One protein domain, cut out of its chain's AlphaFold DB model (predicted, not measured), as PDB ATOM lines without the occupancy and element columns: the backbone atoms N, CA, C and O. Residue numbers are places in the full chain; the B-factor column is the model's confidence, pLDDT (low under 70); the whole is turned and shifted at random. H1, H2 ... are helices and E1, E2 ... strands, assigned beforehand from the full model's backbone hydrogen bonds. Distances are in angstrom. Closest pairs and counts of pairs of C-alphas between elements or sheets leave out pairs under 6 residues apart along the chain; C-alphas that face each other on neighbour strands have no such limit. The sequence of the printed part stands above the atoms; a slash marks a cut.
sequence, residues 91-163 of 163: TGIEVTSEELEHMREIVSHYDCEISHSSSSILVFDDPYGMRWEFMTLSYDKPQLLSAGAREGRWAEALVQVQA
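What this domain is: This is residues 91 to 163 of the 163 residues of a protein of Labrenzia marina (UniProt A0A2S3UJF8). A small four-stranded sheet with one helix, H1, over one face makes the body, and a thin tail, residues 146 to 163, sticks out from it with the short helices H2 and H3. The printed part has 73 residues with three named helices and four named strands, in the order E1 H1 E2 E3 E4 H2 H3. The sheet runs E1 E4 E3 E2 and is mixed, and the class is mixed, helices and strands. The whole is loose, with a radius of gyration of the C-alphas of 15.8 A and spans of 52 by 25 by 18 A.

How they stand to each other: E1, residues 91 to 94, is an edge strand, parallel to E4, residues 131 to 135, with N 93 and O 133 2.8 A apart, within hydrogen-bond range. H1, residues 97 to 109, is on the sheet at a height of 9.5 A, two layers with the helix on one face; its C-alpha closest to E4 is that of Leu 100, 6.8 A from that of Phe 134. E2, residues 113 to 118, and E3, residues 121 to 125, form an antiparallel hairpin, with N 123 and O 116 2.8 A apart. E3 and E4 form another, with N 134 and O 122 2.8 A apart; E2 E3 E4 is a meander, each strand the antiparallel neighbour of the one before. E1, H1, E2 is a split strand-helix-strand unit, its two strands running the same way with E4 and E3 between them, and its crossover is right-handed. H2, residues 147 to 150, and H3, residues 156 to 159, are not on the sheet and are apart. In H1, 8 of 9 O i to N i+4 pairs are within hydrogen-bond range; H2 and H3 are too short for such a pair.

Where its parts are: E1 begins at C-alpha 91, (102.998, 110.037, 85.591). H1 measures 19.2 A, E2 14.7 A, E3 13.8 A and E4 13.4 A from first to last C-alpha. H3 ends at C-alpha 159, (128.042, 112.460, 105.642).

The domain as a whole: The two C-alphas farthest apart are those of His 109 and Ala 163, 52.2 A. The printed part has no cut, and the link from E4 to H2 is long, with 11 residues. The pLDDT is under 70 at residues 160 to 163.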
ATOM      1  N   THR A  91     103.705 111.259  85.148       94.62
ATOM      2  CA  THR A  91     102.998 110.037  85.591       94.62
ATOM      3  C   THR A  91     103.905 108.825  85.418       94.62
ATOM      4  O   THR A  91     104.370 108.565  84.310       94.62
ATOM      5  N   GLY A  92     104.087 108.051  86.489       94.62
ATOM      6  CA  GLY A  92     104.667 106.710  86.429       94.62
ATOM      7  C   GLY A  92     103.587 105.640  86.243       94.62
ATOM      8  O   GLY A  92     102.594 105.650  86.973       94.62
ATOM      9  N   ILE A  93     103.771 104.723  85.293       94.44
ATOM     10  CA  ILE A  93     102.853 103.610  85.022       94.44
ATOM     11  C   ILE A  93     103.652 102.303  84.943       94.44
ATOM     12  O   ILE A  93     104.626 102.178  84.197       94.44
ATOM     13  N   GLU A  94     103.213 101.319  85.725       94.19
ATOM     14  CA  GLU A  94     103.681  99.940  85.625       94.19
ATOM     15  C   GLU A  94     103.071  99.276  84.384       94.19
ATOM     16  O   GLU A  94     101.855  99.309  84.193       94.19
ATOM     17  N   VAL A  95     103.917  98.678  83.548       95.12
ATOM     18  CA  VAL A  95     103.534  98.031  82.290       95.12
ATOM     19  C   VAL A  95     104.259  96.700  82.118       95.12
ATOM     20  O   VAL A  95     105.335  96.471  82.670       95.12
ATOM     21  N   THR A  96     103.701  95.807  81.310       95.50
ATOM     22  CA  THR A  96     104.409  94.593  80.881       95.50
ATOM     23  C   THR A  96     105.557  94.922  79.916       95.50
ATOM     24  O   THR A  96     105.608  96.000  79.324       95.50
ATOM     25  N   SER A  97     106.491  93.986  79.707       96.06
ATOM     26  CA  SER A  97     107.562  94.166  78.709       96.06
ATOM     27  C   SER A  97     107.028  94.295  77.279       96.06
ATOM     28  O   SER A  97     107.605  95.033  76.489       96.06
ATOM     29  N   GLU A  98     105.928  93.604  76.953       97.00
ATOM     30  CA  GLU A  98     105.257  93.722  75.651       97.00
ATOM     31  C   GLU A  98     104.667  95.123  75.464       97.00
ATOM     32  O   GLU A  98     104.868  95.752  74.428       97.00
ATOM     33  N   GLU A  99     103.978  95.638  76.484       97.06
ATOM     34  CA  GLU A  99     103.449  97.000  76.454       97.06
ATOM     35  C   GLU A  99     104.574  98.023  76.356       97.06
ATOM     36  O   GLU A  99     104.462  98.943  75.557       97.06
ATOM     37  N   LEU A 100     105.678  97.852  77.092       97.88
ATOM     38  CA  LEU A 100     106.818  98.762  77.012       97.88
ATOM     39  C   LEU A 100     107.398  98.840  75.591       97.88
ATOM     40  O   LEU A 100     107.747  99.932  75.152       97.88
ATOM     41  N   GLU A 101     107.487  97.716  74.876       97.88
ATOM     42  CA  GLU A 101     107.953  97.706  73.485       97.88
ATOM     43  C   GLU A 101     106.957  98.400  72.550       97.88
ATOM     44  O   GLU A 101     107.351  99.266  71.774       97.88
ATOM     45  N   HIS A 102     105.656  98.132  72.706       97.62
ATOM     46  CA  HIS A 102     104.610  98.865  71.983       97.62
ATOM     47  C   HIS A 102     104.718 100.381  72.204       97.62
ATOM     48  O   HIS A 102     104.675 101.148  71.246       97.62
ATOM     49  N   MET A 103     104.920 100.833  73.447       97.69
ATOM     50  CA  MET A 103     105.090 102.263  73.737       97.69
ATOM     51  C   MET A 103     106.296 102.847  72.995       97.69
ATOM     52  O   MET A 103     106.212 103.969  72.508       97.69
ATOM     53  N   ARG A 104     107.411 102.112  72.880       97.44
ATOM     54  CA  ARG A 104     108.592 102.571  72.123       97.44
ATOM     55  C   ARG A 104     108.287 102.756  70.655       97.44
ATOM     56  O   ARG A 104     108.693 103.764  70.079       97.44
ATOM     57  N   GLU A 105     107.586 101.790  70.071       97.06
ATOM     58  CA  GLU A 105     107.153 101.869  68.685       97.06
ATOM     59  C   GLU A 105     106.298 103.119  68.490       97.06
ATOM     60  O   GLU A 105     106.646 103.953  67.658       97.06
ATOM     61  N   ILE A 106     105.258 103.328  69.303       97.38
ATOM     62  CA  ILE A 106     104.397 104.513  69.189       97.38
ATOM     63  C   ILE A 106     105.192 105.807  69.374       97.38
ATOM     64  O   ILE A 106     105.147 106.667  68.504       97.38
ATOM     65  N   VAL A 107     105.984 105.931  70.439       96.12
ATOM     66  CA  VAL A 107     106.788 107.134  70.727       96.12
ATOM     67  C   VAL A 107     107.725 107.495  69.569       96.12
ATOM     68  O   VAL A 107     107.954 108.673  69.332       96.12
ATOM     69  N   SER A 108     108.218 106.518  68.799       94.31
ATOM     70  CA  SER A 108     109.060 106.790  67.623       94.31
ATOM     71  C   SER A 108     108.319 107.384  66.413       94.31
ATOM     72  O   SER A 108     108.965 107.922  65.515       94.31
ATOM     73  N   HIS A 109     106.984 107.297  66.376       94.44
ATOM     74  CA  HIS A 109     106.144 107.837  65.299       94.44
ATOM     75  C   HIS A 109     105.616 109.251  65.582       94.44
ATOM     76  O   HIS A 109     105.103 109.900  64.670       94.44
ATOM     77  N   TYR A 110     105.732 109.723  66.823       94.44
ATOM     78  CA  TYR A 110     105.253 111.032  67.265       94.44
ATOM     79  C   TYR A 110     106.431 111.929  67.669       94.44
ATOM     80  O   TYR A 110     107.545 111.455  67.878       94.44
ATOM     81  N   ASP A 111     106.189 113.237  67.792       93.62
ATOM     82  CA  ASP A 111     107.204 114.231  68.176       93.62
ATOM     83  C   ASP A 111     107.479 114.208  69.692       93.62
ATOM     84  O   ASP A 111     107.218 115.161  70.421       93.62
ATOM     85  N   CYS A 112     107.910 113.049  70.188       96.56
ATOM     86  CA  CYS A 112     108.209 112.815  71.595       96.56
ATOM     87  C   CYS A 112     109.704 113.009  71.884       96.56
ATOM     88  O   CYS A 112     110.563 112.496  71.163       96.56
ATOM     89  N   GLU A 113     110.030 113.644  73.010       96.81
ATOM     90  CA  GLU A 113     111.411 113.788  73.476       96.81
ATOM     91  C   GLU A 113     111.752 112.682  74.485       96.81
ATOM     92  O   GLU A 113     111.345 112.719  75.647       96.81
ATOM     93  N   ILE A 114     112.515 111.672  74.060       97.62
ATOM     94  CA  ILE A 114     112.938 110.573  74.941       97.62
ATOM     95  C   ILE A 114     114.084 111.039  75.846       97.62
ATOM     96  O   ILE A 114     115.214 111.220  75.395       97.62
ATOM     97  N   SER A 115     113.816 111.139  77.149       96.50
ATOM     98  CA  SER A 115     114.820 111.499  78.158       96.50
ATOM     99  C   SER A 115     115.558 110.284  78.729       96.50
ATOM    100  O   SER A 115     116.727 110.388  79.108       96.50
ATOM    101  N   HIS A 116     114.914 109.112  78.773       95.56
ATOM    102  CA  HIS A 116     115.558 107.871  79.198       95.56
ATOM    103  C   HIS A 116     114.936 106.633  78.545       95.56
ATOM    104  O   HIS A 116     113.723 106.524  78.395       95.56
ATOM    105  N   SER A 117     115.767 105.656  78.185       95.69
ATOM    106  CA  SER A 117     115.324 104.428  77.523       95.69
ATOM    107  C   SER A 117     116.264 103.267  77.849       95.69
ATOM    108  O   SER A 117     117.468 103.349  77.612       95.69
ATOM    109  N   SER A 118     115.722 102.178  78.399       94.50
ATOM    110  CA  SER A 118     116.426 100.904  78.608       94.50
ATOM    111  C   SER A 118     115.461  99.720  78.488       94.50
ATOM    112  O   SER A 118     114.263  99.913  78.349       94.50
ATOM    113  N   SER A 119     115.919  98.476  78.616       93.12
ATOM    114  CA  SER A 119     115.034  97.300  78.514       93.12
ATOM    115  C   SER A 119     113.881  97.249  79.532       93.12
ATOM    116  O   SER A 119     112.938  96.492  79.331       93.12
ATOM    117  N   SER A 120     113.941  98.025  80.620       93.00
ATOM    118  CA  SER A 120     112.953  97.972  81.710       93.00
ATOM    119  C   SER A 120     112.249  99.295  82.006       93.00
ATOM    120  O   SER A 120     111.333  99.293  82.830       93.00
ATOM    121  N   ILE A 121     112.661 100.391  81.354       95.00
ATOM    122  CA  ILE A 121     112.118 101.735  81.577       95.00
ATOM    123  C   ILE A 121     112.108 102.574  80.291       95.00
ATOM    124  O   ILE A 121     113.026 102.494  79.468       95.00
ATOM    125  N   LEU A 122     111.077 103.393  80.122       97.69
ATOM    126  CA  LEU A 122     110.970 104.427  79.095       97.69
ATOM    127  C   LEU A 122     110.474 105.714  79.755       97.69
ATOM    128  O   LEU A 122     109.437 105.700  80.407       97.69
ATOM    129  N   VAL A 123     111.206 106.812  79.575       98.00
ATOM    130  CA  VAL A 123     110.812 108.149  80.021       98.00
ATOM    131  C   VAL A 123     110.882 109.102  78.840       98.00
ATOM    132  O   VAL A 123     111.923 109.198  78.185       98.00
ATOM    133  N   PHE A 124     109.793 109.812  78.573       97.88
ATOM    134  CA  PHE A 124     109.717 110.789  77.490       97.88
ATOM    135  C   PHE A 124     108.717 111.899  77.808       97.88
ATOM    136  O   PHE A 124     107.815 111.714  78.627       97.88
ATOM    137  N   ASP A 125     108.901 113.037  77.154       96.12
ATOM    138  CA  ASP A 125     107.932 114.125  77.094       96.12
ATOM    139  C   ASP A 125     107.112 113.979  75.807       96.12
ATOM    140  O   ASP A 125     107.677 113.787  74.727       96.12
ATOM    141  N   ASP A 126     105.785 114.004  75.925       95.81
ATOM    142  CA  ASP A 126     104.879 113.921  74.780       95.81
ATOM    143  C   ASP A 126     104.630 115.299  74.126       95.81
ATOM    144  O   ASP A 126     104.944 116.335  74.728       95.81
ATOM    145  N   PRO A 127     104.044 115.344  72.910       93.31
ATOM    146  CA  PRO A 127     103.797 116.601  72.195       93.31
ATOM    147  C   PRO A 127     102.881 117.584  72.938       93.31
ATOM    148  O   PRO A 127     102.825 118.761  72.590       93.31
ATOM    149  N   TYR A 128     102.158 117.115  73.957       91.94
ATOM    150  CA  TYR A 128     101.178 117.888  74.718       91.94
ATOM    151  C   TYR A 128     101.723 118.335  76.085       91.94
ATOM    152  O   TYR A 128     100.989 118.903  76.897       91.94
ATOM    153  N   GLY A 129     103.022 118.127  76.330       88.81
ATOM    154  CA  GLY A 129     103.737 118.613  77.508       88.81
ATOM    155  C   GLY A 129     103.639 117.703  78.731       88.81
ATOM    156  O   GLY A 129     103.966 118.140  79.839       88.81
ATOM    157  N   MET A 130     103.194 116.456  78.564       92.00
ATOM    158  CA  MET A 130     103.157 115.472  79.641       92.00
ATOM    159  C   MET A 130     104.386 114.577  79.602       92.00
ATOM    160  O   MET A 130     104.706 113.960  78.588       92.00
ATOM    161  N   ARG A 131     105.046 114.450  80.755       95.44
ATOM    162  CA  ARG A 131     106.102 113.461  80.944       95.44
ATOM    163  C   ARG A 131     105.523 112.136  81.421       95.44
ATOM    164  O   ARG A 131     104.862 112.077  82.464       95.44
ATOM    165  N   TRP A 132     105.848 111.074  80.699       97.56
ATOM    166  CA  TRP A 132     105.475 109.704  81.031       97.56
ATOM    167  C   TRP A 132     106.701 108.901  81.442       97.56
ATOM    168  O   TRP A 132     107.756 109.008  80.822       97.56
ATOM    169  N   GLU A 133     106.550 108.087  82.483       97.38
ATOM    170  CA  GLU A 133     107.537 107.110  82.931       97.38
ATOM    171  C   GLU A 133     106.893 105.720  82.945       97.38
ATOM    172  O   GLU A 133     106.039 105.415  83.774       97.38
ATOM    173  N   PHE A 134     107.303 104.869  82.014       96.75
ATOM    174  CA  PHE A 134     106.863 103.483  81.922       96.75
ATOM    175  C   PHE A 134     107.926 102.555  82.459       96.75
ATOM    176  O   PHE A 134     109.096 102.676  82.098       96.75
ATOM    177  N   MET A 135     107.521 101.590  83.276       94.62
ATOM    178  CA  MET A 135     108.449 100.633  83.858       94.62
ATOM    179  C   MET A 135     107.840  99.251  84.035       94.62
ATOM    180  O   MET A 135     106.650  99.099  84.267       94.62
ATOM    181  N   THR A 136     108.700  98.240  83.989       94.00
ATOM    182  CA  THR A 136     108.317  96.824  84.167       94.00
ATOM    183  C   THR A 136     108.396  96.340  85.614       94.00
ATOM    184  O   THR A 136     108.181  95.164  85.902       94.00
ATOM    185  N   LEU A 137     108.763  97.230  86.536       86.31
ATOM    186  CA  LEU A 137     108.933  96.907  87.944       86.31
ATOM    187  C   LEU A 137     107.630  97.121  88.698       86.31
ATOM    188  O   LEU A 137     107.030  98.187  88.595       86.31
ATOM    189  N   SER A 138     107.263  96.136  89.517       84.25
ATOM    190  CA  SER A 138     106.036  96.225  90.296       84.25
ATOM    191  C   SER A 138     106.133  97.208  91.450       84.25
ATOM    192  O   SER A 138     107.022  97.077  92.297       84.25
ATOM    193  N   TYR A 139     105.184  98.146  91.515       82.25
ATOM    194  CA  TYR A 139     105.081  99.157  92.573       82.25
ATOM    195  C   TYR A 139     104.235  98.724  93.778       82.25
ATOM    196  O   TYR A 139     103.933  99.545  94.642       82.25
ATOM    197  N   ASP A 140     103.938  97.430  93.925       84.38
ATOM    198  CA  ASP A 140     103.234  96.879  95.095       84.38
ATOM    199  C   ASP A 140     103.971  97.131  96.425       84.38
ATOM    200  O   ASP A 140     103.368  97.170  97.503       84.38
ATOM    201  N   LYS A 141     105.301  97.273  96.371       80.12
ATOM    202  CA  LYS A 141     106.167  97.539  97.530       80.12
ATOM    203  C   LYS A 141     107.188  98.631  97.194       80.12
ATOM    204  O   LYS A 141     108.380  98.332  97.084       80.12
ATOM    205  N   PRO A 142     106.763  99.900  97.058       80.44
ATOM    206  CA  PRO A 142     107.616 100.978  96.551       80.44
ATOM    207  C   PRO A 142     108.836 101.255  97.441       80.44
ATOM    208  O   PRO A 142     109.875 101.694  96.959       80.44
ATOM    209  N   GLN A 143     108.765 100.918  98.731       78.56
ATOM    210  CA  GLN A 143     109.897 100.986  99.659       78.56
ATOM    211  C   GLN A 143     111.101 100.135  99.221       78.56
ATOM    212  O   GLN A 143     112.225 100.419  99.624       78.56
ATOM    213  N   LEU A 144     110.885  99.108  98.393       74.94
ATOM    214  CA  LEU A 144     111.944  98.260  97.842       74.94
ATOM    215  C   LEU A 144     112.535  98.821  96.536       74.94
ATOM    216  O   LEU A 144     113.495  98.261  96.009       74.94
ATOM    217  N   LEU A 145     111.974  99.912  96.008       79.06
ATOM    218  CA  LEU A 145     112.273 100.432  94.672       79.06
ATOM    219  C   LEU A 145     113.076 101.730  94.685       79.06
ATOM    220  O   LEU A 145     113.375 102.263  93.620       79.06
ATOM    221  N   SER A 146     113.471 102.215  95.866       82.19
ATOM    222  CA  SER A 146     114.348 103.378  95.999       82.19
ATOM    223  C   SER A 146     115.570 103.236  95.083       82.19
ATOM    224  O   SER A 146     116.385 102.335  95.291       82.19
ATOM    225  N   ALA A 147     115.747 104.169  94.143       78.38
ATOM    226  CA  ALA A 147     116.899 104.195  93.240       78.38
ATOM    227  C   ALA A 147     118.230 104.178  94.012       78.38
ATOM    228  O   ALA A 147     119.073 103.319  93.770       78.38
ATOM    229  N   GLY A 148     118.364 105.036  95.036       82.06
ATOM    230  CA  GLY A 148     119.547 105.080  95.902       82.06
ATOM    231  C   GLY A 148     119.853 103.723  96.538       82.06
ATOM    232  O   GLY A 148     120.894 103.137  96.261       82.06
ATOM    233  N   ALA A 149     118.910 103.175  97.309       79.94
ATOM    234  CA  ALA A 149     119.032 101.842  97.909       79.94
ATOM    235  C   ALA A 149     119.364 100.724  96.897       79.94
ATOM    236  O   ALA A 149     120.237  99.902  97.171       79.94
ATOM    237  N   ARG A 150     118.717 100.699  95.722       77.25
ATOM    238  CA  ARG A 150     118.972  99.700  94.666       77.25
ATOM    239  C   ARG A 150     120.384  99.779  94.102       77.25
ATOM    240  O   ARG A 150     120.952  98.761  93.730       77.25
ATOM    241  N   GLU A 151     120.939 100.979  94.049       78.88
ATOM    242  CA  GLU A 151     122.289 101.229  93.554       78.88
ATOM    243  C   GLU A 151     123.317 101.292  94.695       78.88
ATOM    244  O   GLU A 151     124.455 101.704  94.484       78.88
ATOM    245  N   GLY A 152     122.927 100.901  95.916       78.88
ATOM    246  CA  GLY A 152     123.784 100.937  97.103       78.88
ATOM    247  C   GLY A 152     124.194 102.347  97.542       78.88
ATOM    248  O   GLY A 152     125.096 102.494  98.364       78.88
ATOM    249  N   ARG A 153     123.550 103.392  97.009       83.81
ATOM    250  CA  ARG A 153     123.810 104.797  97.333       83.81
ATOM    251  C   ARG A 153     122.931 105.235  98.499       83.81
ATOM    252  O   ARG A 153     121.773 105.611  98.320       83.81
ATOM    253  N   TRP A 154     123.518 105.194  99.688       85.88
ATOM    254  CA  TRP A 154     122.911 105.635 100.940       85.88
ATOM    255  C   TRP A 154     123.434 107.020 101.320       85.88
ATOM    256  O   TRP A 154     124.631 107.289 101.199       85.88
ATOM    257  N   ALA A 155     122.549 107.910 101.767       85.31
ATOM    258  CA  ALA A 155     122.924 109.285 102.102       85.31
ATOM    259  C   ALA A 155     123.880 109.343 103.310       85.31
ATOM    260  O   ALA A 155     124.721 110.234 103.395       85.31
ATOM    261  N   GLU A 156     123.815 108.353 104.199       85.31
ATOM    262  CA  GLU A 156     124.704 108.157 105.343       85.31
ATOM    263  C   GLU A 156     126.180 108.084 104.921       85.31
ATOM    264  O   GLU A 156     127.051 108.615 105.613       85.31
ATOM    265  N   ALA A 157     126.461 107.494 103.753       77.50
ATOM    266  CA  ALA A 157     127.812 107.398 103.207       77.50
ATOM    267  C   ALA A 157     128.363 108.752 102.718       77.50
ATOM    268  O   ALA A 157     129.576 108.911 102.613       77.50
ATOM    269  N   LEU A 158     127.502 109.743 102.446       75.81
ATOM    270  CA  LEU A 158     127.916 111.091 102.033       75.81
ATOM    271  C   LEU A 158     128.326 111.963 103.228       75.81
ATOM    272  O   LEU A 158     129.160 112.854 103.086       75.81
ATOM    273  N   VAL A 159     127.776 111.690 104.415       72.69
ATOM    274  CA  VAL A 159     128.042 112.460 105.642       72.69
ATOM    275  C   VAL A 159     129.414 112.119 106.239       72.69
ATOM    276  O   VAL A 159     130.068 112.984 106.811       72.69
ATOM    277  N   GLN A 160     129.899 110.885 106.065       58.00
ATOM    278  CA  GLN A 160     131.193 110.442 106.609       58.00
ATOM    279  C   GLN A 160     132.420 110.940 105.827       58.00
ATOM    280  O   GLN A 160     133.537 110.803 106.310       58.00
ATOM    281  N   VAL A 161     132.234 111.520 104.638       55.50
ATOM    282  CA  VAL A 161     133.332 112.033 103.791       55.50
ATOM    283  C   VAL A 161     133.603 113.527 104.049       55.50
ATOM    284  O   VAL A 161     134.588 114.074 103.563       55.50
ATOM    285  N   GLN A 162     132.747 114.197 104.830       48.97
ATOM    286  CA  GLN A 162     132.865 115.625 105.169       48.97
ATOM    287  C   GLN A 162     133.303 115.892 106.622       48.97
ATOM    288  O   GLN A 162     133.300 117.049 107.042       48.97
ATOM    289  N   ALA A 163     133.670 114.849 107.376       49.00
ATOM    290  CA  ALA A 163     134.157 114.938 108.756       49.00
ATOM    291  C   ALA A 163     135.654 114.622 108.853       49.00
ATOM    292  O   ALA A 163     136.104 113.686 108.154       49.00
TER     293      ALA A 163